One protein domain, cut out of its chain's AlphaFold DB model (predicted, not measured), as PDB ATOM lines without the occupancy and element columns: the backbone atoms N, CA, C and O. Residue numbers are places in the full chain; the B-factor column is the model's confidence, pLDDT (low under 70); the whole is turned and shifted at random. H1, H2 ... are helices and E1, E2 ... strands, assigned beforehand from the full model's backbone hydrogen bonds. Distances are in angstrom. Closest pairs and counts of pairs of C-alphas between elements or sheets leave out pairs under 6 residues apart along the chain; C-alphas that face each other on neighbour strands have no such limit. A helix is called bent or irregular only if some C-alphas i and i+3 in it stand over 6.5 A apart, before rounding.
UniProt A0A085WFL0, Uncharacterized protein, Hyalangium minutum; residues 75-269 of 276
ATOM      1  N   LYS A  75     149.534 273.235 294.054       61.75
ATOM      2  CA  LYS A  75     148.920 273.556 295.356       61.75
ATOM      3  C   LYS A  75     148.728 272.316 296.228       61.75
ATOM      4  O   LYS A  75     148.872 272.415 297.447       61.75
ATOM      5  N   PHE A  76     148.394 271.172 295.634       67.00
ATOM      6  CA  PHE A  76     148.273 269.887 296.320       67.00
ATOM      7  C   PHE A  76     149.644 269.391 296.782       67.00
ATOM      8  O   PHE A  76     149.798 269.046 297.948       67.00
ATOM      9  N   GLU A  77     150.652 269.433 295.918       74.88
ATOM     10  CA  GLU A  77     152.023 269.033 296.230       74.88
ATOM     11  C   GLU A  77     152.630 269.932 297.318       74.88
ATOM     12  O   GLU A  77     153.151 269.432 298.314       74.88
ATOM     13  N   GLY A  78     152.468 271.256 297.204       73.50
ATOM     14  CA  GLY A  78     152.901 272.206 298.231       73.50
ATOM     15  C   GLY A  78     152.183 272.015 299.572       73.50
ATOM     16  O   GLY A  78     152.797 272.150 300.631       73.50
ATOM     17  N   ARG A  79     150.896 271.640 299.551       79.44
ATOM     18  CA  ARG A  79     150.154 271.263 300.762       79.44
ATOM     19  C   ARG A  79     150.710 269.979 301.376       79.44
ATOM     20  O   ARG A  79     150.956 269.975 302.577       79.44
ATOM     21  N   LEU A  80     150.905 268.922 300.588       81.50
ATOM     22  CA  LEU A  80     151.416 267.636 301.074       81.50
ATOM     23  C   LEU A  80     152.805 267.788 301.699       81.50
ATOM     24  O   LEU A  80     153.066 267.211 302.748       81.50
ATOM     25  N   GLN A  81     153.678 268.602 301.101       84.25
ATOM     26  CA  GLN A  81     154.993 268.913 301.666       84.25
ATOM     27  C   GLN A  81     154.888 269.667 302.997       84.25
ATOM     28  O   GLN A  81     155.584 269.328 303.953       84.25
ATOM     29  N   ALA A  82     154.000 270.662 303.086       79.81
ATOM     30  CA  ALA A  82     153.788 271.405 304.323       79.81
ATOM     31  C   ALA A  82     153.185 270.522 305.431       79.81
ATOM     32  O   ALA A  82     153.639 270.578 306.570       79.81
ATOM     33  N   GLU A  83     152.205 269.675 305.109       84.06
ATOM     34  CA  GLU A  83     151.635 268.706 306.051       84.06
ATOM     35  C   GLU A  83     152.670 267.661 306.489       84.06
ATOM     36  O   GLU A  83     152.716 267.316 307.669       84.06
ATOM     37  N   ALA A  84     153.540 267.206 305.582       89.56
ATOM     38  CA  ALA A  84     154.625 266.281 305.904       89.56
ATOM     39  C   ALA A  84     155.635 266.895 306.885       89.56
ATOM     40  O   ALA A  84     155.999 266.236 307.854       89.56
ATOM     41  N   ALA A  85     156.032 268.155 306.683       88.00
ATOM     42  CA  ALA A  85     156.937 268.862 307.593       88.00
ATOM     43  C   ALA A  85     156.311 269.083 308.983       88.00
ATOM     44  O   ALA A  85     156.977 268.929 310.004       88.00
ATOM     45  N   ILE A  86     155.012 269.397 309.031       89.12
ATOM     46  CA  ILE A  86     154.253 269.509 310.287       89.12
ATOM     47  C   ILE A  86     154.203 268.148 311.000       89.12
ATOM     48  O   ILE A  86     154.378 268.088 312.217       89.12
ATOM     49  N   LEU A  87     153.963 267.055 310.267       92.31
ATOM     50  CA  LEU A  87     153.935 265.709 310.840       92.31
ATOM     51  C   LEU A  87     155.314 265.278 311.359       92.31
ATOM     52  O   LEU A  87     155.387 264.689 312.431       92.31
ATOM     53  N   GLU A  88     156.385 265.589 310.630       94.81
ATOM     54  CA  GLU A  88     157.767 265.330 311.047       94.81
ATOM     55  C   GLU A  88     158.080 265.993 312.388       94.81
ATOM     56  O   GLU A  88     158.462 265.319 313.346       94.81
ATOM     57  N   GLU A  89     157.790 267.289 312.505       93.56
ATOM     58  CA  GLU A  89     157.997 268.014 313.755       93.56
ATOM     59  C   GLU A  89     157.134 267.449 314.902       93.56
ATOM     60  O   GLU A  89     157.588 267.318 316.043       93.56
ATOM     61  N   ALA A  90     155.888 267.066 314.609       91.81
ATOM     62  CA  ALA A  90     154.998 266.455 315.589       91.81
ATOM     63  C   ALA A  90     155.537 265.110 316.109       91.81
ATOM     64  O   ALA A  90     155.467 264.856 317.314       91.81
ATOM     65  N   CYS A  91     156.084 264.267 315.227       94.00
ATOM     66  CA  CYS A  91     156.719 262.997 315.584       94.00
ATOM     67  C   CYS A  91     157.925 263.211 316.510       94.00
ATOM     68  O   CYS A  91     158.029 262.538 317.539       94.00
ATOM     69  N   ASP A  92     158.786 264.180 316.195       93.19
ATOM     70  CA  ASP A  92     159.968 264.504 317.002       93.19
ATOM     71  C   ASP A  92     159.596 264.957 318.417       93.19
ATOM     72  O   ASP A  92     160.192 264.520 319.407       93.19
ATOM     73  N   ILE A  93     158.561 265.794 318.532       91.50
ATOM     74  CA  ILE A  93     158.094 266.322 319.816       91.50
ATOM     75  C   ILE A  93     157.574 265.220 320.735       91.50
ATOM     76  O   ILE A  93     157.816 265.292 321.943       91.50
ATOM     77  N   VAL A  94     156.865 264.222 320.196       90.31
ATOM     78  CA  VAL A  94     156.255 263.144 320.999       90.31
ATOM     79  C   VAL A  94     157.187 261.965 321.265       90.31
ATOM     80  O   VAL A  94     156.868 261.091 322.075       90.31
ATOM     81  N   LEU A  95     158.321 261.889 320.560       91.06
ATOM     82  CA  LEU A  95     159.220 260.740 320.613       91.06
ATOM     83  C   LEU A  95     159.658 260.366 322.049       91.06
ATOM     84  O   LEU A  95     159.731 259.167 322.349       91.06
ATOM     85  N   PRO A  96     159.923 261.323 322.967       88.94
ATOM     86  CA  PRO A  96     160.237 261.009 324.360       88.94
ATOM     87  C   PRO A  96     159.137 260.222 325.089       88.94
ATOM     88  O   PRO A  96     159.453 259.284 325.817       88.94
ATOM     89  N   GLU A  97     157.862 260.556 324.890       86.50
ATOM     90  CA  GLU A  97     156.717 259.852 325.479       86.50
ATOM     91  C   GLU A  97     156.493 258.512 324.796       86.50
ATOM     92  O   GLU A  97     156.295 257.503 325.473       86.50
ATOM     93  N   VAL A  98     156.581 258.486 323.465       86.19
ATOM     94  CA  VAL A  98     156.460 257.271 322.653       86.19
ATOM     95  C   VAL A  98     157.421 256.193 323.147       86.19
ATOM     96  O   VAL A  98     156.999 255.059 323.371       86.19
ATOM     97  N   LYS A  99     158.678 256.545 323.445       88.25
ATOM     98  CA  LYS A  99     159.684 255.630 324.019       88.25
ATOM     99  C   LYS A  99     159.254 254.948 325.319       88.25
ATOM    100  O   LYS A  99     159.755 253.870 325.626       88.25
ATOM    101  N   LEU A 100     158.344 255.547 326.087       84.25
ATOM    102  CA  LEU A 100     157.887 255.004 327.368       84.25
ATOM    103  C   LEU A 100     156.756 253.978 327.225       84.25
ATOM    104  O   LEU A 100     156.542 253.200 328.155       84.25
ATOM    105  N   VAL A 101     156.027 253.999 326.106       84.00
ATOM    106  CA  VAL A 101     154.785 253.222 325.901       84.00
ATOM    107  C   VAL A 101     154.812 252.325 324.674       84.00
ATOM    108  O   VAL A 101     153.943 251.463 324.527       84.00
ATOM    109  N   ALA A 102     155.788 252.537 323.797       88.25
ATOM    110  CA  ALA A 102     155.990 251.759 322.596       88.25
ATOM    111  C   ALA A 102     156.144 250.273 322.930       88.25
ATOM    112  O   ALA A 102     156.781 249.887 323.915       88.25
ATOM    113  N   LYS A 103     155.563 249.427 322.084       87.56
ATOM    114  CA  LYS A 103     155.652 247.968 322.192       87.56
ATOM    115  C   LYS A 103     156.149 247.400 320.868       87.56
ATOM    116  O   LYS A 103     155.894 248.017 319.835       87.56
ATOM    117  N   PRO A 104     156.850 246.254 320.868       87.88
ATOM    118  CA  PRO A 104     157.230 245.592 319.625       87.88
ATOM    119  C   PRO A 104     156.001 245.365 318.742       87.88
ATOM    120  O   PRO A 104     154.968 244.913 319.245       87.88
ATOM    121  N   ILE A 105     156.106 245.648 317.442       85.81
ATOM    122  CA  ILE A 105     154.975 245.522 316.510       85.81
ATOM    123  C   ILE A 105     154.472 244.077 316.509       85.81
ATOM    124  O   ILE A 105     153.268 243.844 316.621       85.81
ATOM    125  N   ARG A 106     155.389 243.096 316.498       78.56
ATOM    126  CA  ARG A 106     155.054 241.661 316.541       78.56
ATOM    127  C   ARG A 106     154.206 241.252 317.745       78.56
ATOM    128  O   ARG A 106     153.466 240.282 317.642       78.56
ATOM    129  N   ALA A 107     154.247 241.989 318.857       72.75
ATOM    130  CA  ALA A 107     153.423 241.672 320.024       72.75
ATOM    131  C   ALA A 107     151.912 241.752 319.722       72.75
ATOM    132  O   ALA A 107     151.123 241.110 320.409       72.75
ATOM    133  N   ALA A 108     151.509 242.508 318.692       68.88
ATOM    134  CA  ALA A 108     150.127 242.579 318.213       68.88
ATOM    135  C   ALA A 108     149.762 241.487 317.180       68.88
ATOM    136  O   ALA A 108     148.594 241.361 316.816       68.88
ATOM    137  N   PHE A 109     150.738 240.701 316.709       68.38
ATOM    138  CA  PHE A 109     150.602 239.674 315.666       68.38
ATOM    139  C   PHE A 109     151.087 238.324 316.220       68.38
ATOM    140  O   PHE A 109     152.194 237.870 315.938       68.38
ATOM    141  N   SER A 110     150.287 237.722 317.097       54.53
ATOM    142  CA  SER A 110     150.704 236.658 318.021       54.53
ATOM    143  C   SER A 110     150.494 235.215 317.527       54.53
ATOM    144  O   SER A 110     150.189 234.347 318.343       54.53
ATOM    145  N   GLU A 111     150.640 234.917 316.233       55.03
ATOM    146  CA  GLU A 111     150.548 233.530 315.735       55.03
ATOM    147  C   GLU A 111     151.927 232.904 315.432       55.03
ATOM    148  O   GLU A 111     152.791 233.571 314.854       55.03
ATOM    149  N   PRO A 112     152.139 231.613 315.769       49.25
ATOM    150  CA  PRO A 112     153.276 230.824 315.300       49.25
ATOM    151  C   PRO A 112     153.251 230.659 313.776       49.25
ATOM    152  O   PRO A 112     152.194 230.580 313.153       49.25
ATOM    153  N   SER A 113     154.431 230.537 313.172       51.00
ATOM    154  CA  SER A 113     154.649 230.516 311.721       51.00
ATOM    155  C   SER A 113     153.951 229.393 310.936       51.00
ATOM    156  O   SER A 113     153.954 229.432 309.712       51.00
ATOM    157  N   GLU A 114     153.362 228.400 311.600       48.19
ATOM    158  CA  GLU A 114     152.812 227.185 310.977       48.19
ATOM    159  C   GLU A 114     151.436 227.399 310.313       48.19
ATOM    160  O   GLU A 114     151.149 226.773 309.299       48.19
ATOM    161  N   ASN A 115     150.619 228.349 310.792       49.50
ATOM    162  CA  ASN A 115     149.310 228.683 310.189       49.50
ATOM    163  C   ASN A 115     149.410 229.700 309.035       49.50
ATOM    164  O   ASN A 115     148.406 230.074 308.426       49.50
ATOM    165  N   LEU A 116     150.623 230.180 308.745       51.44
ATOM    166  CA  LEU A 116     150.876 231.128 307.668       51.44
ATOM    167  C   LEU A 116     150.708 230.468 306.303       51.44
ATOM    168  O   LEU A 116     149.990 231.000 305.467       51.44
ATOM    169  N   GLU A 117     151.271 229.279 306.099       51.88
ATOM    170  CA  GLU A 117     151.284 228.609 304.792       51.88
ATOM    171  C   GLU A 117     149.887 228.358 304.199       51.88
ATOM    172  O   GLU A 117     149.726 228.338 302.979       51.88
ATOM    173  N   GLU A 118     148.862 228.173 305.032       54.03
ATOM    174  CA  GLU A 118     147.480 227.986 304.573       54.03
ATOM    175  C   GLU A 118     146.832 229.302 304.115       54.03
ATOM    176  O   GLU A 118     146.215 229.345 303.049       54.03
ATOM    177  N   LEU A 119     147.037 230.398 304.856       52.22
ATOM    178  CA  LEU A 119     146.608 231.744 304.446       52.22
ATOM    179  C   LEU A 119     147.348 232.208 303.185       52.22
ATOM    180  O   LEU A 119     146.773 232.850 302.311       52.22
ATOM    181  N   GLU A 120     148.617 231.836 303.066       53.81
ATOM    182  CA  GLU A 120     149.464 232.119 301.914       53.81
ATOM    183  C   GLU A 120     148.965 231.448 300.628       53.81
ATOM    184  O   GLU A 120     148.930 232.077 299.567       53.81
ATOM    185  N   LYS A 121     148.511 230.192 300.734       55.00
ATOM    186  CA  LYS A 121     147.889 229.443 299.631       55.00
ATOM    187  C   LYS A 121     146.534 230.022 299.218       55.00
ATOM    188  O   LYS A 121     146.196 229.962 298.041       55.00
ATOM    189  N   LEU A 122     145.771 230.572 300.164       48.69
ATOM    190  CA  LEU A 122     144.451 231.160 299.913       48.69
ATOM    191  C   LEU A 122     144.527 232.564 299.304       48.69
ATOM    192  O   LEU A 122     143.744 232.888 298.415       48.69
ATOM    193  N   CYS A 123     145.448 233.401 299.784       49.44
ATOM    194  CA  CYS A 123     145.503 234.818 299.421       49.44
ATOM    195  C   CYS A 123     146.524 235.148 298.323       49.44
ATOM    196  O   CYS A 123     146.489 236.261 297.806       49.44
ATOM    197  N   GLY A 124     147.413 234.215 297.959       46.94
ATOM    198  CA  GLY A 124     148.509 234.469 297.025       46.94
ATOM    199  C   GLY A 124     149.567 235.371 297.665       46.94
ATOM    200  O   GLY A 124     149.367 236.561 297.892       46.94
ATOM    201  N   THR A 125     150.715 234.813 298.020       49.84
ATOM    202  CA  THR A 125     151.705 235.555 298.806       49.84
ATOM    203  C   THR A 125     152.513 236.586 298.053       49.84
ATOM    204  O   THR A 125     153.127 236.285 297.033       49.84
ATOM    205  N   LEU A 126     152.669 237.748 298.695       48.56
ATOM    206  CA  LEU A 126     153.813 238.640 298.511       48.56
ATOM    207  C   LEU A 126     155.097 237.978 299.058       48.56
ATOM    208  O   LEU A 126     155.033 237.253 300.058       48.56
ATOM    209  N   PRO A 127     156.264 238.198 298.423       45.34
ATOM    210  CA  PRO A 127     157.481 237.445 298.711       45.34
ATOM    211  C   PRO A 127     157.915 237.564 300.180       45.34
ATOM    212  O   PRO A 127     157.942 238.655 300.748       45.34
ATOM    213  N   ALA A 128     158.334 236.433 300.763       48.75
ATOM    214  CA  ALA A 128     158.709 236.241 302.174       48.75
ATOM    215  C   ALA A 128     159.680 237.288 302.769       48.75
ATOM    216  O   ALA A 128     159.756 237.446 303.987       48.75
ATOM    217  N   ARG A 129     160.392 238.043 301.922       47.00
ATOM    218  CA  ARG A 129     161.334 239.106 302.308       47.00
ATOM    219  C   ARG A 129     160.664 240.278 303.039       47.00
ATOM    220  O   ARG A 129     161.292 240.872 303.902       47.00
ATOM    221  N   HIS A 130     159.387 240.572 302.773       52.19
ATOM    222  CA  HIS A 130     158.673 241.693 303.411       52.19
ATOM    223  C   HIS A 130     158.173 241.404 304.841       52.19
ATOM    224  O   HIS A 130     157.620 242.293 305.488       52.19
ATOM    225  N   ARG A 131     158.369 240.180 305.357       59.59
ATOM    226  CA  ARG A 131     157.948 239.753 306.710       59.59
ATOM    227  C   ARG A 131     159.070 239.819 307.757       59.59
ATOM    228  O   ARG A 131     158.822 239.666 308.957       59.59
ATOM    229  N   GLN A 132     160.307 240.005 307.303       64.31
ATOM    230  CA  GLN A 132     161.528 239.915 308.111       64.31
ATOM    231  C   GLN A 132     162.266 241.251 308.191       64.31
ATOM    232  O   GLN A 132     163.488 241.286 308.186       64.31
ATOM    233  N   ALA A 133     161.541 242.366 308.246       78.19
ATOM    234  CA  ALA A 133     162.195 243.610 308.604       78.19
ATOM    235  C   ALA A 133     162.708 243.509 310.052       78.19
ATOM    236  O   ALA A 133     161.920 243.289 310.976       78.19
ATOM    237  N   ASP A 134     164.019 243.677 310.238       81.31
ATOM    238  CA  ASP A 134     164.697 243.578 311.543       81.31
ATOM    239  C   ASP A 134     164.121 244.559 312.580       81.31
ATOM    240  O   ASP A 134     164.212 244.351 313.788       81.31
ATOM    241  N   TRP A 135     163.483 245.633 312.109       87.19
ATOM    242  CA  TRP A 135     162.855 246.647 312.946       87.19
ATOM    243  C   TRP A 135     161.441 246.294 313.427       87.19
ATOM    244  O   TRP A 135     160.882 247.035 314.228       87.19
ATOM    245  N   LEU A 136     160.849 245.166 313.019       86.69
ATOM    246  CA  LEU A 136     159.529 244.739 313.525       86.69
ATOM    247  C   LEU A 136     159.532 244.416 315.028       86.69
ATOM    248  O   LEU A 136     158.481 244.442 315.677       86.69
ATOM    249  N   ASP A 137     160.711 244.126 315.574       86.69
ATOM    250  CA  ASP A 137     160.941 243.889 316.998       86.69
ATOM    251  C   ASP A 137     161.341 245.167 317.756       86.69
ATOM    252  O   ASP A 137     161.331 245.193 318.990       86.69
ATOM    253  N   VAL A 138     161.632 246.256 317.033       90.62
ATOM    254  CA  VAL A 138     161.850 247.574 317.634       90.62
ATOM    255  C   VAL A 138     160.513 248.070 318.194       90.62
ATOM    256  O   VAL A 138     159.489 247.996 317.506       90.62
ATOM    257  N   PRO A 139     160.476 248.574 319.442       91.62
ATOM    258  CA  PRO A 139     159.261 249.143 319.996       91.62
ATOM    259  C   PRO A 139     158.717 250.266 319.113       91.62
ATOM    260  O   PRO A 139     159.459 251.144 318.668       91.62
ATOM    261  N   ALA A 140     157.407 250.254 318.899       92.38
ATOM    262  CA  ALA A 140     156.725 251.244 318.094       92.38
ATOM    263  C   ALA A 140     155.435 251.733 318.759       92.38
ATOM    264  O   ALA A 140     154.814 251.033 319.568       92.38
ATOM    265  N   PHE A 141     155.023 252.942 318.397       91.81
ATOM    266  CA  PHE A 141     153.743 253.528 318.768       91.81
ATOM    267  C   PHE A 141     152.806 253.542 317.563       91.81
ATOM    268  O   PHE A 141     153.171 254.005 316.486       91.81
ATOM    269  N   HIS A 142     151.601 253.008 317.739       91.31
ATOM    270  CA  HIS A 142     150.607 252.894 316.675       91.31
ATOM    271  C   HIS A 142     149.949 254.250 316.382       91.31
ATOM    272  O   HIS A 142     149.254 254.803 317.240       91.31
ATOM    273  N   LEU A 143     150.132 254.758 315.163       89.50
ATOM    274  CA  LEU A 143     149.651 256.071 314.723       89.50
ATOM    275  C   LEU A 143     148.291 256.001 314.049       89.50
ATOM    276  O   LEU A 143     147.401 256.768 314.375       89.50
ATOM    277  N   ASP A 144     148.087 255.070 313.135       85.56
ATOM    278  CA  ASP A 144     146.830 254.943 312.404       85.56
ATOM    279  C   ASP A 144     146.670 253.518 311.894       85.56
ATOM    280  O   ASP A 144     147.656 252.796 311.759       85.56
ATOM    281  N   GLY A 145     145.431 253.103 311.656       77.81
ATOM    282  CA  GLY A 145     145.152 251.781 311.134       77.81
ATOM    283  C   GLY A 145     143.774 251.681 310.505       77.81
ATOM    284  O   GLY A 145     142.766 251.949 311.153       77.81
ATOM    285  N   ALA A 146     143.739 251.211 309.263       74.88
ATOM    286  CA  ALA A 146     142.528 250.819 308.566       74.88
ATOM    287  C   ALA A 146     142.413 249.292 308.571       74.88
ATOM    288  O   ALA A 146     143.377 248.583 308.271       74.88
ATOM    289  N   THR A 147     141.229 248.777 308.902       71.19
ATOM    290  CA  THR A 147     140.909 247.350 308.785       71.19
ATOM    291  C   THR A 147     139.784 247.175 307.779       71.19
ATOM    292  O   THR A 147     138.692 247.702 307.971       71.19
ATOM    293  N   ASN A 148     140.063 246.435 306.713       70.31
ATOM    294  CA  ASN A 148     139.123 246.095 305.659       70.31
ATOM    295  C   ASN A 148     138.716 244.632 305.810       70.31
ATOM    296  O   ASN A 148     139.553 243.732 305.730       70.31
ATOM    297  N   PHE A 149     137.428 244.387 306.012       65.44
ATOM    298  CA  PHE A 149     136.879 243.039 306.094       65.44
ATOM    299  C   PHE A 149     136.601 242.507 304.686       65.44
ATOM    300  O   PHE A 149     135.949 243.169 303.880       65.44
ATOM    301  N   LEU A 150     137.108 241.314 304.379       59.16
ATOM    302  CA  LEU A 150     136.806 240.619 303.132       59.16
ATOM    303  C   LEU A 150     135.527 239.797 303.347       59.16
ATOM    304  O   LEU A 150     135.567 238.731 303.958       59.16
ATOM    305  N   GLY A 151     134.392 240.311 302.867       57.91
ATOM    306  CA  GLY A 151     133.068 239.682 302.985       57.91
ATOM    307  C   GLY A 151     132.031 240.558 303.699       57.91
ATOM    308  O   GLY A 151     132.351 241.632 304.203       57.91
ATOM    309  N   ALA A 152     130.772 240.105 303.724       55.59
ATOM    310  CA  ALA A 152     129.646 240.810 304.347       55.59
ATOM    311  C   ALA A 152     129.701 240.718 305.885       55.59
ATOM    312  O   ALA A 152     128.916 240.017 306.512       55.59
ATOM    313  N   PHE A 153     130.655 241.424 306.500       63.66
ATOM    314  CA  PHE A 153     130.788 241.520 307.959       63.66
ATOM    315  C   PHE A 153     129.550 242.150 308.625       63.66
ATOM    316  O   PHE A 153     129.185 241.777 309.734       63.66
ATOM    317  N   THR A 154     128.878 243.085 307.947       68.81
ATOM    318  CA  THR A 154     127.712 243.807 308.482       68.81
ATOM    319  C   THR A 154     126.511 242.921 308.812       68.81
ATOM    320  O   THR A 154     125.714 243.318 309.656       68.81
ATOM    321  N   ASP A 155     126.408 241.737 308.200       71.88
ATOM    322  CA  ASP A 155     125.303 240.790 308.407       71.88
ATOM    323  C   ASP A 155     125.750 239.501 309.130       71.88
ATOM    324  O   ASP A 155     125.008 238.517 309.152       71.88
ATOM    325  N   ALA A 156     126.962 239.492 309.700       72.06
ATOM    326  CA  ALA A 156     127.547 238.309 310.326       72.06
ATOM    327  C   ALA A 156     126.771 237.876 311.588       72.06
ATOM    328  O   ALA A 156     126.457 238.692 312.460       72.06
ATOM    329  N   GLN A 157     126.475 236.581 311.693       78.19
ATOM    330  CA  GLN A 157     125.790 235.946 312.820       78.19
ATOM    331  C   GLN A 157     126.773 235.250 313.767       78.19
ATOM    332  O   GLN A 157     127.937 235.047 313.440       78.19
ATOM    333  N   ASP A 158     126.305 234.876 314.962       80.75
ATOM    334  CA  ASP A 158     127.112 234.117 315.922       80.75
ATOM    335  C   ASP A 158     127.674 232.834 315.290       80.75
ATOM    336  O   ASP A 158     126.943 232.054 314.677       80.75
ATOM    337  N   GLY A 159     128.983 232.626 315.437       71.00
ATOM    338  CA  GLY A 159     129.717 231.536 314.799       71.00
ATOM    339  C   GLY A 159     130.247 231.845 313.398       71.00
ATOM    340  O   GLY A 159     131.062 231.064 312.899       71.00
ATOM    341  N   ASP A 160     129.864 232.969 312.779       76.12
ATOM    342  CA  ASP A 160     130.438 233.376 311.498       76.12
ATOM    343  C   ASP A 160     131.903 233.761 311.659       76.12
ATOM    344  O   ASP A 160     132.323 234.390 312.635       76.12
ATOM    345  N   THR A 161     132.683 233.401 310.646       71.94
ATOM    346  CA  THR A 161     134.109 233.696 310.571       71.94
ATOM    347  C   THR A 161     134.452 234.275 309.217       71.94
ATOM    348  O   THR A 161     133.853 233.902 308.207       71.94
ATOM    349  N   GLY A 162     135.482 235.107 309.166       70.31
ATOM    350  CA  GLY A 162     136.002 235.592 307.902       70.31
ATOM    351  C   GLY A 162     137.426 236.091 308.014       70.31
ATOM    352  O   GLY A 162     138.109 235.888 309.018       70.31
ATOM    353  N   ILE A 163     137.871 236.732 306.940       71.44
ATOM    354  CA  ILE A 163     139.224 237.259 306.801       71.44
ATOM    355  C   ILE A 163     139.148 238.782 306.769       71.44
ATOM    356  O   ILE A 163     138.211 239.367 306.220       71.44
ATOM    357  N   HIS A 164     140.143 239.442 307.344       70.75
ATOM    358  CA  HIS A 164     140.339 240.877 307.196       70.75
ATOM    359  C   HIS A 164     141.778 241.198 306.831       70.75
ATOM    360  O   HIS A 164     142.717 240.487 307.186       70.75
ATOM    361  N   MET A 165     141.939 242.308 306.129       77.31
ATOM    362  CA  MET A 165     143.221 242.925 305.846       77.31
ATOM    363  C   MET A 165     143.348 244.177 306.701       77.31
ATOM    364  O   MET A 165     142.409 244.961 306.803       77.31
ATOM    365  N   SER A 166     144.510 244.394 307.294       81.94
ATOM    366  CA  SER A 166     144.805 245.606 308.050       81.94
ATOM    367  C   SER A 166     145.991 246.329 307.433       81.94
ATOM    368  O   SER A 166     147.006 245.695 307.155       81.94
ATOM    369  N   LYS A 167     145.893 247.645 307.284       86.81
ATOM    370  CA  LYS A 167     147.015 248.543 307.001       86.81
ATOM    371  C   LYS A 167     147.194 249.432 308.219       86.81
ATOM    372  O   LYS A 167     146.229 250.069 308.626       86.81
ATOM    373  N   ALA A 168     148.381 249.464 308.808       90.50
ATOM    374  CA  ALA A 168     148.655 250.285 309.980       90.50
ATOM    375  C   ALA A 168     150.006 250.994 309.882       90.50
ATOM    376  O   ALA A 168     150.966 250.449 309.337       90.50
ATOM    377  N   TYR A 169     150.066 252.190 310.457       94.12
ATOM    378  CA  TYR A 169     151.257 253.022 310.543       94.12
ATOM    379  C   TYR A 169     151.762 253.089 311.974       94.12
ATOM    380  O   TYR A 169     150.982 253.215 312.923       94.12
ATOM    381  N   TYR A 170     153.080 253.052 312.121       94.69
ATOM    382  CA  TYR A 170     153.740 253.124 313.411       94.69
ATOM    383  C   TYR A 170     154.901 254.117 313.383       94.69
ATOM    384  O   TYR A 170     155.596 254.246 312.376       94.69
ATOM    385  N   LEU A 171     155.129 254.769 314.523       96.00
ATOM    386  CA  LEU A 171     156.341 255.524 314.823       96.00
ATOM    387  C   LEU A 171     157.271 254.641 315.654       96.00
ATOM    388  O   LEU A 171     156.939 254.284 316.788       96.00
ATOM    389  N   LEU A 172     158.417 254.267 315.092       95.25
ATOM    390  CA  LEU A 172     159.460 253.553 315.820       95.25
ATOM    391  C   LEU A 172     160.118 254.482 316.847       95.25
ATOM    392  O   LEU A 172     160.215 255.693 316.654       95.25
ATOM    393  N   VAL A 173     160.633 253.915 317.939       93.94
ATOM    394  CA  VAL A 173     161.331 254.688 318.986       93.94
ATOM    395  C   VAL A 173     162.609 255.394 318.520       93.94
ATOM    396  O   VAL A 173     163.130 256.249 319.239       93.94
ATOM    397  N   ASP A 174     163.128 255.045 317.345       93.19
ATOM    398  CA  ASP A 174     164.266 255.708 316.704       93.19
ATOM    399  C   ASP A 174     163.860 256.860 315.764       93.19
ATOM    400  O   ASP A 174     164.738 257.504 315.198       93.19
ATOM    401  N   GLY A 175     162.559 257.148 315.639       92.81
ATOM    402  CA  GLY A 175     162.016 258.247 314.837       92.81
ATOM    403  C   GLY A 175     161.568 257.849 313.430       92.81
ATOM    404  O   GLY A 175     160.950 258.656 312.743       92.81
ATOM    405  N   ARG A 176     161.822 256.611 312.982       95.00
ATOM    406  CA  ARG A 176     161.359 256.156 311.663       95.00
ATOM    407  C   ARG A 176     159.852 255.904 311.649       95.00
ATOM    408  O   ARG A 176     159.292 255.350 312.597       95.00
ATOM    409  N   LEU A 177     159.215 256.236 310.529       95.62
ATOM    410  CA  LEU A 177     157.839 255.851 310.237       95.62
ATOM    411  C   LEU A 177     157.810 254.569 309.416       95.62
ATOM    412  O   LEU A 177     158.575 254.391 308.467       95.62
ATOM    413  N   VAL A 178     156.903 253.671 309.785       94.44
ATOM    414  CA  VAL A 178     156.754 252.381 309.118       94.44
ATOM    415  C   VAL A 178     155.296 252.054 308.850       94.44
ATOM    416  O   VAL A 178     154.406 252.375 309.638       94.44
ATOM    417  N   GLU A 179     155.067 251.378 307.734       92.69
ATOM    418  CA  GLU A 179     153.786 250.826 307.321       92.69
ATOM    419  C   GLU A 179     153.845 249.305 307.446       92.69
ATOM    420  O   GLU A 179     154.807 248.660 307.014       92.69
ATOM    421  N   VAL A 180     152.807 248.724 308.041       89.62
ATOM    422  CA  VAL A 180     152.666 247.282 308.218       89.62
ATOM    423  C   VAL A 180     151.308 246.852 307.704       89.62
ATOM    424  O   VAL A 180     150.263 247.346 308.134       89.62
ATOM    425  N   HIS A 181     151.334 245.907 306.775       85.50
ATOM    426  CA  HIS A 181     150.151 245.241 306.276       85.50
ATOM    427  C   HIS A 181     150.034 243.892 306.964       85.50
ATOM    428  O   HIS A 181     150.996 243.121 307.037       85.50
ATOM    429  N   GLY A 182     148.833 243.598 307.433       78.88
ATOM    430  CA  GLY A 182     148.496 242.342 308.062       78.88
ATOM    431  C   GLY A 182     147.274 241.699 307.436       78.88
ATOM    432  O   GLY A 182     146.441 242.367 306.826       78.88
ATOM    433  N   VAL A 183     147.179 240.391 307.611       75.25
ATOM    434  CA  VAL A 183     145.978 239.609 307.328       75.25
ATOM    435  C   VAL A 183     145.596 238.903 308.612       75.25
ATOM    436  O   VAL A 183     146.452 238.395 309.335       75.25
ATOM    437  N   GLY A 184     144.313 238.897 308.925       73.06
ATOM    438  CA  GLY A 184     143.797 238.204 310.084       73.06
ATOM    439  C   GLY A 184     142.495 237.493 309.798       73.06
ATOM    440  O   GLY A 184     141.933 237.593 308.712       73.06
ATOM    441  N   SER A 185     142.043 236.765 310.808       73.06
ATOM    442  CA  SER A 185     140.703 236.209 310.857       73.06
ATOM    443  C   SER A 185     139.908 236.867 311.969       73.06
ATOM    444  O   SER A 185     140.433 237.191 313.044       73.06
ATOM    445  N   TRP A 186     138.625 237.029 311.696       77.50
ATOM    446  CA  TRP A 186     137.636 237.476 312.653       77.50
ATOM    447  C   TRP A 186     136.597 236.377 312.847       77.50
ATOM    448  O   TRP A 186     136.346 235.578 311.943       77.50
ATOM    449  N   ALA A 187     136.007 236.341 314.034       74.94
ATOM    450  CA  ALA A 187     134.870 235.495 314.355       74.94
ATOM    451  C   ALA A 187     133.852 236.292 315.168       74.94
ATOM    452  O   ALA A 187     134.237 237.135 315.978       74.94
ATOM    453  N   VAL A 188     132.568 236.013 314.987       79.00
ATOM    454  CA  VAL A 188     131.527 236.510 315.886       79.00
ATOM    455  C   VAL A 188     131.335 235.481 316.994       79.00
ATOM    456  O   VAL A 188     131.062 234.314 316.724       79.00
ATOM    457  N   VAL A 189     131.515 235.911 318.244       77.12
ATOM    458  CA  VAL A 189     131.255 235.094 319.435       77.12
ATOM    459  C   VAL A 189     130.174 235.786 320.255       77.12
ATOM    460  O   VAL A 189     130.398 236.843 320.852       77.12
ATOM    461  N   GLY A 190     128.978 235.206 320.267       79.06
ATOM    462  CA  GLY A 190     127.762 235.854 320.743       79.06
ATOM    463  C   GLY A 190     127.405 237.049 319.861       79.06
ATOM    464  O   GLY A 190     127.007 236.893 318.712       79.06
ATOM    465  N   THR A 191     127.543 238.259 320.404       74.25
ATOM    466  CA  THR A 191     127.333 239.526 319.675       74.25
ATOM    467  C   THR A 191     128.631 240.304 319.452       74.25
ATOM    468  O   THR A 191     128.592 241.435 318.974       74.25
ATOM    469  N   GLU A 192     129.776 239.757 319.863       72.25
ATOM    470  CA  GLU A 192     131.064 240.442 319.778       72.25
ATOM    471  C   GLU A 192     131.866 239.948 318.580       72.25
ATOM    472  O   GLU A 192     132.090 238.747 318.424       72.25
ATOM    473  N   LEU A 193     132.385 240.888 317.787       66.62
ATOM    474  CA  LEU A 193     133.459 240.582 316.858       66.62
ATOM    475  C   LEU A 193     134.751 240.367 317.649       66.62
ATOM    476  O   LEU A 193     135.234 241.256 318.352       66.62
ATOM    477  N   ARG A 194     135.332 239.184 317.500       68.19
ATOM    478  CA  ARG A 194     136.631 238.816 318.046       68.19
ATOM    479  C   ARG A 194     137.626 238.739 316.899       68.19
ATOM    480  O   ARG A 194     137.471 237.936 315.982       68.19
ATOM    481  N   ASP A 195     138.683 239.535 316.984       65.06
ATOM    482  CA  ASP A 195     139.910 239.244 316.252       65.06
ATOM    483  C   ASP A 195     140.512 237.967 316.825       65.06
ATOM    484  O   ASP A 195     140.911 237.932 317.991       65.06
ATOM    485  N   VAL A 196     140.552 236.909 316.021       59.47
ATOM    486  CA  VAL A 196     141.028 235.611 316.501       59.47
ATOM    487  C   VAL A 196     142.533 235.505 316.282       59.47
ATOM    488  O   VAL A 196     143.254 235.073 317.179       59.47
ATOM    489  N   ARG A 197     143.020 235.894 315.093       65.44
ATOM    490  CA  ARG A 197     144.415 235.690 314.657       65.44
ATOM    491  C   ARG A 197     144.838 236.760 313.661       65.44
ATOM    492  O   ARG A 197     144.059 237.068 312.767       65.44
ATOM    493  N   ARG A 198     146.057 237.300 313.770       71.00
ATOM    494  CA  ARG A 198     146.615 238.287 312.824       71.00
ATOM    495  C   ARG A 198     148.074 237.973 312.517       71.00
ATOM    496  O   ARG A 198     148.836 237.649 313.423       71.00
ATOM    497  N   THR A 199     148.463 238.132 311.258       73.31
ATOM    498  CA  THR A 199     149.839 237.977 310.788       73.31
ATOM    499  C   THR A 199     150.288 239.146 309.925       73.31
ATOM    500  O   THR A 199     149.467 239.798 309.287       73.31
ATOM    501  N   ILE A 200     151.596 239.395 309.890       79.06
ATOM    502  CA  ILE A 200     152.216 240.414 309.041       79.06
ATOM    503  C   ILE A 200     152.469 239.816 307.658       79.06
ATOM    504  O   ILE A 200     153.165 238.808 307.523       79.06
ATOM    505  N   VAL A 201     151.944 240.469 306.623       75.56
ATOM    506  CA  VAL A 201     152.131 240.060 305.223       75.56
ATOM    507  C   VAL A 201     153.114 240.949 304.473       75.56
ATOM    508  O   VAL A 201     153.820 240.460 303.595       75.56
ATOM    509  N   SER A 202     153.195 242.232 304.829       79.62
ATOM    510  CA  SER A 202     154.169 243.169 304.271       79.62
ATOM    511  C   SER A 202     154.535 244.234 305.295       79.62
ATOM    512  O   SER A 202     153.737 244.572 306.170       79.62
ATOM    513  N   SER A 203     155.748 244.756 305.187       86.50
ATOM    514  CA  SER A 203     156.236 245.855 306.003       86.50
ATOM    515  C   SER A 203     157.243 246.682 305.206       86.50
ATOM    516  O   SER A 203     157.999 246.134 304.396       86.50
ATOM    517  N   ARG A 204     157.224 248.004 305.393       90.56
ATOM    518  CA  ARG A 204     158.171 248.935 304.765       90.56
ATOM    519  C   ARG A 204     158.341 250.204 305.593       90.56
ATOM    520  O   ARG A 204     157.438 250.596 306.328       90.56
ATOM    521  N   GLU A 205     159.489 250.847 305.439       92.81
ATOM    522  CA  GLU A 205     159.673 252.228 305.890       92.81
ATOM    523  C   GLU A 205     158.904 253.174 304.967       92.81
ATOM    524  O   GLU A 205     158.768 252.909 303.767       92.81
ATOM    525  N   VAL A 206     158.382 254.256 305.539       93.88
ATOM    526  CA  VAL A 206     157.612 255.274 304.825       93.88
ATOM    527  C   VAL A 206     158.062 256.666 305.242       93.88
ATOM    528  O   VAL A 206     158.540 256.885 306.352       93.88
ATOM    529  N   THR A 207     157.895 257.624 304.345       94.50
ATOM    530  CA  THR A 207     158.138 259.041 304.612       94.50
ATOM    531  C   THR A 207     156.912 259.706 305.236       94.50
ATOM    532  O   THR A 207     155.777 259.253 305.070       94.50
ATOM    533  N   HIS A 208     157.116 260.853 305.890       92.31
ATOM    534  CA  HIS A 208     156.022 261.696 306.386       92.31
ATOM    535  C   HIS A 208     155.017 262.060 305.279       92.31
ATOM    536  O   HIS A 208     153.811 262.037 305.508       92.31
ATOM    537  N   LYS A 209     155.499 262.321 304.055       91.19
ATOM    538  CA  LYS A 209     154.654 262.630 302.893       91.19
ATOM    539  C   LYS A 209     153.759 261.455 302.487       91.19
ATOM    540  O   LYS A 209     152.590 261.664 302.164       91.19
ATOM    541  N   GLU A 210     154.282 260.233 302.516       90.81
ATOM    542  CA  GLU A 210     153.489 259.034 302.223       90.81
ATOM    543  C   GLU A 210     152.410 258.811 303.285       90.81
ATOM    544  O   GLU A 210     151.263 258.550 302.935       90.81
ATOM    545  N   VAL A 211     152.730 259.007 304.570       90.44
ATOM    546  CA  VAL A 211     151.731 258.918 305.649       90.44
ATOM    547  C   VAL A 211     150.643 259.973 305.482       90.44
ATOM    548  O   VAL A 211     149.467 259.656 305.610       90.44
ATOM    549  N   VAL A 212     151.006 261.211 305.148       86.94
ATOM    550  CA  VAL A 212     150.028 262.285 304.918       86.94
ATOM    551  C   VAL A 212     149.093 261.987 303.744       86.94
ATOM    552  O   VAL A 212     147.914 262.329 303.795       86.94
ATOM    553  N   THR A 213     149.610 261.348 302.694       84.81
ATOM    554  CA  THR A 213     148.822 260.992 301.505       84.81
ATOM    555  C   THR A 213     147.821 259.871 301.793       84.81
ATOM    556  O   THR A 213     146.680 259.933 301.337       84.81
ATOM    557  N   ASP A 214     148.241 258.859 302.554       84.75
ATOM    558  CA  ASP A 214     147.531 257.580 302.626       84.75
ATOM    559  C   ASP A 214     146.830 257.300 303.969       84.75
ATOM    560  O   ASP A 214     146.039 256.358 304.053       84.75
ATOM    561  N   ALA A 215     147.167 258.021 305.042       84.56
ATOM    562  CA  ALA A 215     146.610 257.819 306.382       84.56
ATOM    563  C   ALA A 215     145.520 258.848 306.712       84.56
ATOM    564  O   ALA A 215     145.452 259.928 306.119       84.56
ATOM    565  N   ASN A 216     144.706 258.566 307.733       83.88
ATOM    566  CA  ASN A 216     143.855 259.602 308.307       83.88
ATOM    567  C   ASN A 216     144.694 260.526 309.205       83.88
ATOM    568  O   ASN A 216     144.848 260.302 310.405       83.88
ATOM    569  N   VAL A 217     145.236 261.592 308.615       84.88
ATOM    570  CA  VAL A 217     146.140 262.536 309.293       84.88
ATOM    571  C   VAL A 217     145.519 263.160 310.549       84.88
ATOM    572  O   VAL A 217     146.222 263.381 311.534       84.88
ATOM    573  N   ALA A 218     144.201 263.385 310.571       82.31
ATOM    574  CA  ALA A 218     143.520 263.887 311.764       82.31
ATOM    575  C   ALA A 218     143.597 262.883 312.930       82.31
ATOM    576  O   ALA A 218     143.913 263.273 314.058       82.31
ATOM    577  N   ASP A 219     143.384 261.594 312.656       83.44
ATOM    578  CA  ASP A 219     143.494 260.528 313.660       83.44
ATOM    579  C   ASP A 219     144.941 260.351 314.137       83.44
ATOM    580  O   ASP A 219     145.174 260.151 315.336       83.44
ATOM    581  N   VAL A 220     145.914 260.509 313.230       88.81
ATOM    582  CA  VAL A 220     147.345 260.534 313.569       88.81
ATOM    583  C   VAL A 220     147.634 261.657 314.569       88.81
ATOM    584  O   VAL A 220     148.133 261.382 315.664       88.81
ATOM    585  N   PHE A 221     147.263 262.908 314.264       86.38
ATOM    586  CA  PHE A 221     147.474 264.039 315.179       86.38
ATOM    587  C   PHE A 221     146.756 263.855 316.516       86.38
ATOM    588  O   PHE A 221     147.318 264.196 317.558       86.38
ATOM    589  N   MET A 222     145.548 263.283 316.527       85.75
ATOM    590  CA  MET A 222     144.841 262.987 317.775       85.75
ATOM    591  C   MET A 222     145.597 261.980 318.646       85.75
ATOM    592  O   MET A 222     145.732 262.195 319.852       85.75
ATOM    593  N   LYS A 223     146.139 260.903 318.066       86.69
ATOM    594  CA  LYS A 223     146.924 259.910 318.817       86.69
ATOM    595  C   LYS A 223     148.257 260.456 319.307       86.69
ATOM    596  O   LYS A 223     148.612 260.217 320.463       86.69
ATOM    597  N   LEU A 224     148.953 261.235 318.481       89.31
ATOM    598  CA  LEU A 224     150.158 261.956 318.891       89.31
ATOM    599  C   LEU A 224     149.839 262.897 320.067       89.31
ATOM    600  O   LEU A 224     150.489 262.830 321.111       89.31
ATOM    601  N   ARG A 225     148.755 263.676 319.979       86.50
ATOM    602  CA  ARG A 225     148.298 264.551 321.069       86.50
ATOM    603  C   ARG A 225     147.989 263.774 322.346       86.50
ATOM    604  O   ARG A 225     148.368 264.219 323.432       86.50
ATOM    605  N   HIS A 226     147.312 262.631 322.235       83.50
ATOM    606  CA  HIS A 226     147.012 261.768 323.377       83.50
ATOM    607  C   HIS A 226     148.276 261.247 324.054       83.50
ATOM    608  O   HIS A 226     148.295 261.189 325.281       83.50
ATOM    609  N   SER A 227     149.335 260.946 323.295       82.75
ATOM    610  CA  SER A 227     150.610 260.516 323.882       82.75
ATOM    611  C   SER A 227     151.254 261.578 324.780       82.75
ATOM    612  O   SER A 227     151.852 261.235 325.795       82.75
ATOM    613  N   LEU A 228     151.048 262.862 324.465       79.56
ATOM    614  CA  LEU A 228     151.541 263.988 325.260       79.56
ATOM    615  C   LEU A 228     150.637 264.340 326.446       79.56
ATOM    616  O   LEU A 228     151.129 264.764 327.493       79.56
ATOM    617  N   HIS A 229     149.316 264.254 326.275       71.69
ATOM    618  CA  HIS A 229     148.343 264.850 327.201       71.69
ATOM    619  C   HIS A 229     147.681 263.854 328.145       71.69
ATOM    620  O   HIS A 229     147.312 264.231 329.259       71.69
ATOM    621  N   MET A 230     147.515 262.600 327.729       63.91
ATOM    622  CA  MET A 230     146.914 261.583 328.581       63.91
ATOM    623  C   MET A 230     148.000 260.878 329.385       63.91
ATOM    624  O   MET A 230     149.071 260.574 328.864       63.91
ATOM    625  N   SER A 231     147.721 260.602 330.664       57.44
ATOM    626  CA  SER A 231     148.531 259.653 331.431       57.44
ATOM    627  C   SER A 231     148.339 258.283 330.800       57.44
ATOM    628  O   SER A 231     147.422 257.542 331.148       57.44
ATOM    629  N   LEU A 232     149.165 257.968 329.806       60.81
ATOM    630  CA  LEU A 232     149.256 256.615 329.299       60.81
ATOM    631  C   LEU A 232     149.664 255.734 330.482       60.81
ATOM    632  O   LEU A 232     150.625 256.042 331.195       60.81
ATOM    633  N   GLN A 233     148.894 254.674 330.725       54.47
ATOM    634  CA  GLN A 233     149.173 253.720 331.795       54.47
ATOM    635  C   GLN A 233     150.650 253.296 331.713       54.47
ATOM    636  O   GLN A 233     151.096 252.786 330.688       54.47
ATOM    637  N   GLY A 234     151.419 253.561 332.774       57.28
ATOM    638  CA  GLY A 234     152.867 253.312 332.818       57.28
ATOM    639  C   GLY A 234     153.779 254.544 332.715       57.28
ATOM    640  O   GLY A 234     154.999 254.385 332.830       57.28
ATOM    641  N   ILE A 235     153.231 255.756 332.541       60.59
ATOM    642  CA  ILE A 235     153.980 257.032 332.630       60.59
ATOM    643  C   ILE A 235     153.734 257.761 333.967       60.59
ATOM    644  O   ILE A 235     154.494 258.654 334.331       60.59
ATOM    645  N   GLU A 236     152.730 257.360 334.752       64.38
ATOM    646  CA  GLU A 236     152.431 257.981 336.052       64.38
ATOM    647  C   GLU A 236     153.672 258.034 336.962       64.38
ATOM    648  O   GLU A 236     154.304 257.019 337.255       64.38
ATOM    649  N   GLY A 237     154.049 259.247 337.378       61.78
ATOM    650  CA  GLY A 237     155.219 259.490 338.226       61.78
ATOM    651  C   GLY A 237     156.575 259.511 337.506       61.78
ATOM    652  O   GLY A 237     157.589 259.764 338.157       61.78
ATOM    653  N   LYS A 238     156.633 259.298 336.184       68.94
ATOM    654  CA  LYS A 238     157.869 259.470 335.406       68.94
ATOM    655  C   LYS A 238     158.071 260.943 335.056       68.94
ATOM    656  O   LYS A 238     157.182 261.593 334.513       68.94
ATOM    657  N   HIS A 239     159.260 261.466 335.344       69.56
ATOM    658  CA  HIS A 239     159.656 262.781 334.856       69.56
ATOM    659  C   HIS A 239     159.948 262.692 333.358       69.56
ATOM    660  O   HIS A 239     160.805 261.908 332.947       69.56
ATOM    661  N   VAL A 240     159.246 263.494 332.559       71.69
ATOM    662  CA  VAL A 240     159.540 263.656 331.134       71.69
ATOM    663  C   VAL A 240     160.061 265.081 330.920       71.69
ATOM    664  O   VAL A 240     159.349 266.025 331.282       71.69
ATOM    665  N   PRO A 241     161.285 265.257 330.386       75.25
ATOM    666  CA  PRO A 241     161.887 266.574 330.195       75.25
ATOM    667  C   PRO A 241     161.002 267.505 329.367       75.25
ATOM    668  O   PRO A 241     160.373 267.069 328.399       75.25
ATOM    669  N   ASP A 242     160.947 268.775 329.767       83.38
ATOM    670  CA  ASP A 242     160.351 269.879 329.001       83.38
ATOM    671  C   ASP A 242     158.911 269.624 328.521       83.38
ATOM    672  O   ASP A 242     158.452 270.184 327.529       83.38
ATOM    673  N   LEU A 243     158.164 268.769 329.232       81.69
ATOM    674  CA  LEU A 243     156.826 268.323 328.833       81.69
ATOM    675  C   LEU A 243     155.856 269.494 328.615       81.69
ATOM    676  O   LEU A 243     155.027 269.447 327.712       81.69
ATOM    677  N   GLY A 244     155.954 270.545 329.435       82.38
ATOM    678  CA  GLY A 244     155.126 271.746 329.289       82.38
ATOM    679  C   GLY A 244     155.407 272.504 327.989       82.38
ATOM    680  O   GLY A 244     154.469 272.842 327.269       82.38
ATOM    681  N   GLU A 245     156.683 272.719 327.665       87.38
ATOM    682  CA  GLU A 245     157.110 273.418 326.446       87.38
ATOM    683  C   GLU A 245     156.778 272.600 325.197       87.38
ATOM    684  O   GLU A 245     156.227 273.126 324.233       87.38
ATOM    685  N   ARG A 246     157.017 271.286 325.243       86.94
ATOM    686  CA  ARG A 246     156.693 270.367 324.147       86.94
ATOM    687  C   ARG A 246     155.191 270.260 323.891       86.94
ATOM    688  O   ARG A 246     154.781 270.245 322.736       86.94
ATOM    689  N   ARG A 247     154.352 270.270 324.935       86.88
ATOM    690  CA  ARG A 247     152.885 270.356 324.785       86.88
ATOM    691  C   ARG A 247     152.451 271.662 324.127       86.88
ATOM    692  O   ARG A 247     151.673 271.617 323.182       86.88
ATOM    693  N   ALA A 248     152.981 272.796 324.587       85.62
ATOM    694  CA  ALA A 248     152.676 274.097 323.995       85.62
ATOM    695  C   ALA A 248     153.079 274.141 322.514       85.62
ATOM    696  O   ALA A 248     152.280 274.543 321.668       85.62
ATOM    697  N   ARG A 249     154.273 273.633 322.184       88.94
ATOM    698  CA  ARG A 249     154.735 273.534 320.798       88.94
ATOM    699  C   ARG A 249     153.853 272.614 319.956       88.94
ATOM    700  O   ARG A 249     153.532 272.942 318.819       88.94
ATOM    701  N   PHE A 250     153.418 271.487 320.511       87.69
ATOM    702  CA  PHE A 250     152.512 270.580 319.812       87.69
ATOM    703  C   PHE A 250     151.161 271.240 319.503       87.69
ATOM    704  O   PHE A 250     150.650 271.111 318.393       87.69
ATOM    705  N   ASP A 251     150.589 271.984 320.451       83.69
ATOM    706  CA  ASP A 251     149.337 272.712 320.223       83.69
ATOM    707  C   ASP A 251     149.504 273.797 319.136       83.69
ATOM    708  O   ASP A 251     148.614 273.970 318.298       83.69
ATOM    709  N   GLU A 252     150.659 274.473 319.065       84.56
ATOM    710  CA  GLU A 252     150.992 275.377 317.951       84.56
ATOM    711  C   GLU A 252     151.007 274.663 316.596       84.56
ATOM    712  O   GLU A 252     150.461 275.183 315.621       84.56
ATOM    713  N   ILE A 253     151.590 273.467 316.523       81.69
ATOM    714  CA  ILE A 253     151.639 272.651 315.302       81.69
ATOM    715  C   ILE A 253     150.232 272.241 314.860       81.69
ATOM    716  O   ILE A 253     149.894 272.361 313.682       81.69
ATOM    717  N   VAL A 254     149.362 271.840 315.793       79.50
ATOM    718  CA  VAL A 254     147.956 271.522 315.486       79.50
ATOM    719  C   VAL A 254     147.216 272.748 314.934       79.50
ATOM    720  O   VAL A 254     146.438 272.631 313.980       79.50
ATOM    721  N   MET A 255     147.476 273.943 315.476       76.75
ATOM    722  CA  MET A 255     146.918 275.189 314.935       76.75
ATOM    723  C   MET A 255     147.449 275.499 313.529       76.75
ATOM    724  O   MET A 255     146.673 275.925 312.663       76.75
ATOM    725  N   GLN A 256     148.741 275.266 313.272       76.94
ATOM    726  CA  GLN A 256     149.347 275.433 311.947       76.94
ATOM    727  C   GLN A 256     148.728 274.476 310.923       76.94
ATOM    728  O   GLN A 256     148.339 274.923 309.842       76.94
ATOM    729  N   TYR A 257     148.557 273.202 311.288       79.06
ATOM    730  CA  TYR A 257     147.882 272.196 310.468       79.06
ATOM    731  C   TYR A 257     146.445 272.616 310.139       79.06
ATOM    732  O   TYR A 257     146.067 272.700 308.972       79.06
ATOM    733  N   THR A 258     145.660 272.988 311.153       75.06
ATOM    734  CA  THR A 258     144.265 273.425 310.968       75.06
ATOM    735  C   THR A 258     144.176 274.643 310.041       75.06
ATOM    736  O   THR A 258     143.356 274.681 309.122       75.06
ATOM    737  N   SER A 259     145.070 275.620 310.226       73.31
ATOM    738  CA  SER A 259     145.149 276.821 309.384       73.31
ATOM    739  C   SER A 259     145.581 276.508 307.948       73.31
ATOM    740  O   SER A 259     145.160 277.185 307.009       73.31
ATOM    741  N   LEU A 260     146.450 275.515 307.747       74.31
ATOM    742  CA  LEU A 260     146.860 275.047 306.424       74.31
ATOM    743  C   LEU A 260     145.684 274.392 305.687       74.31
ATOM    744  O   LEU A 260     145.376 274.796 304.565       74.31
ATOM    745  N   VAL A 261     144.984 273.464 306.345       75.94
ATOM    746  CA  VAL A 261     143.799 272.786 305.797       75.94
ATOM    747  C   VAL A 261     142.698 273.794 305.462       75.94
ATOM    748  O   VAL A 261     142.124 273.741 304.372       75.94
ATOM    749  N   GLN A 262     142.437 274.764 306.345       75.12
ATOM    750  CA  GLN A 262     141.443 275.809 306.097       75.12
ATOM    751  C   GLN A 262     141.813 276.686 304.893       75.12
ATOM    752  O   GLN A 262     140.979 276.886 304.009       75.12
ATOM    753  N   ARG A 263     143.059 277.178 304.816       72.31
ATOM    754  CA  ARG A 263     143.526 277.989 303.677       72.31
ATOM    755  C   ARG A 263     143.430 277.227 302.361       72.31
ATOM    756  O   ARG A 263     143.061 277.809 301.344       72.31
ATOM    757  N   PHE A 264     143.734 275.933 302.380       72.31
ATOM    758  CA  PHE A 264     143.591 275.084 301.209       72.31
ATOM    759  C   PHE A 264     142.123 274.930 300.789       72.31
ATOM    760  O   PHE A 264     141.799 275.135 299.621       72.31
ATOM    761  N   ALA A 265     141.220 274.657 301.735       72.06
ATOM    762  CA  ALA A 265     139.786 274.556 301.467       72.06
ATOM    763  C   ALA A 265     139.197 275.872 300.922       72.06
ATOM    764  O   ALA A 265     138.414 275.857 299.974       72.06
ATOM    765  N   GLU A 266     139.595 277.018 301.476       71.50
ATOM    766  CA  GLU A 266     139.228 278.340 300.950       71.50
ATOM    767  C   GLU A 266     139.791 278.574 299.543       71.50
ATOM    768  O   GLU A 266     139.097 279.118 298.684       71.50
ATOM    769  N   GLY A 267     141.026 278.133 299.289       66.25
ATOM    770  CA  GLY A 267     141.646 278.170 297.969       66.25
ATOM    771  C   GLY A 267     140.873 277.355 296.933       66.25
ATOM    772  O   GLY A 267     140.627 277.861 295.842       66.25
ATOM    773  N   LEU A 268     140.443 276.139 297.283       68.50
ATOM    774  CA  LEU A 268     139.619 275.294 296.413       68.50
ATOM    775  C   LEU A 268     138.257 275.926 296.114       68.50
ATOM    776  O   LEU A 268     137.846 275.945 294.958       68.50
ATOM    777  N   ARG A 269     137.584 276.500 297.124       66.69
ATOM    778  CA  ARG A 269     136.309 277.211 296.916       66.69
ATOM    779  C   ARG A 269     136.462 278.365 295.930       66.69
ATOM    780  O   ARG A 269     135.704 278.449 294.981       66.69
TER     781      ARG A 269
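What this domain is: This is residues 75 to 269 of the 276 residues of an uncharacterized protein of Hyalangium minutum (UniProt A0A085WFL0). A twisted sheet of four long strands, three of them, E1, E3 and E4, bent, has a three-helix bundle, H1, H7 and H8, at one end and the helix H3 near the other. H1 and H7 pack on the sheet; H8 runs beside them, away from it. The 195 printed residues hold, in order, H1 to H5, E1 to E4 and H6 to H8, a mixed class. The sheet, E1 E2 E3 E4, is antiparallel. The whole is compact, with a radius of gyration of the C-alphas of 18.9 A and spans of 49 by 48 by 38 A.

Where its parts are: Find the sheet in E1, residues 139 to 150, 29.3 A; E2, residues 161 to 172, 32.6 A; E3, residues 177 to 189, 35.0 A; and E4, residues 192 to 206, 33.9 A. E1 bends by 73 degrees at residue 143, E3 by 56 at residue 183, E4 by 71 at residue 202. Start at C-alpha 75, (148.920, 273.556, 295.356), for H1, residues 75 to 101, 37.2 A, with a kink of 56 degrees near residue 95. Then come H2, residues 105 to 108; H3, residues 113 to 123, 15.9 A; H4, residues 128 to 131; and H5, residues 134 to 137. After E4 look for H6, residues 208 to 214; H7, residues 217 to 229, 18.2 A; and H8, residues 243 to 269, 39.0 A, ending at C-alpha 269, (136.309, 277.211, 296.916).

How they stand to each other: The strands form a meander, each the antiparallel neighbour of the one before; look for N 146 and O 167 at 2.8 A, N 166 and O 182 at 2.8 A, and N 181 and O 202 at 2.8 A. In two layers, H1, H3, H6 and H7 are on one face of the sheet. H7 lies over E1 at a height of 8.6 A over the sheet; the closest C-alphas are Leu 143 and Val 220, 5.2 A. H3 runs across the strands, 85 degrees from E3 on the local plane. H2 and H4 stand at the sheet's level; H5 only grazes it. H1, the hub, touches H8 at Ile 93 and Arg 246, closest C-alphas 6.1 A apart, at a shallow tilt of 21 degrees, opposite ways. It also touches H6, at Ala 84 and Lys 209, closest C-alphas 4.7 A. Every O i to N i+4 pair is within hydrogen-bond range in H6, H7 and H8, against 19 of 23 in H1 and 4 of 7 in H3.

The domain as a whole: The C-alphas farthest apart, Glu 114 and Arg 269, are 54.5 A apart. The printed part has no cut; the long link is H7 to H8. The pLDDT is under 70 in 51 residues, among them 108 to 132.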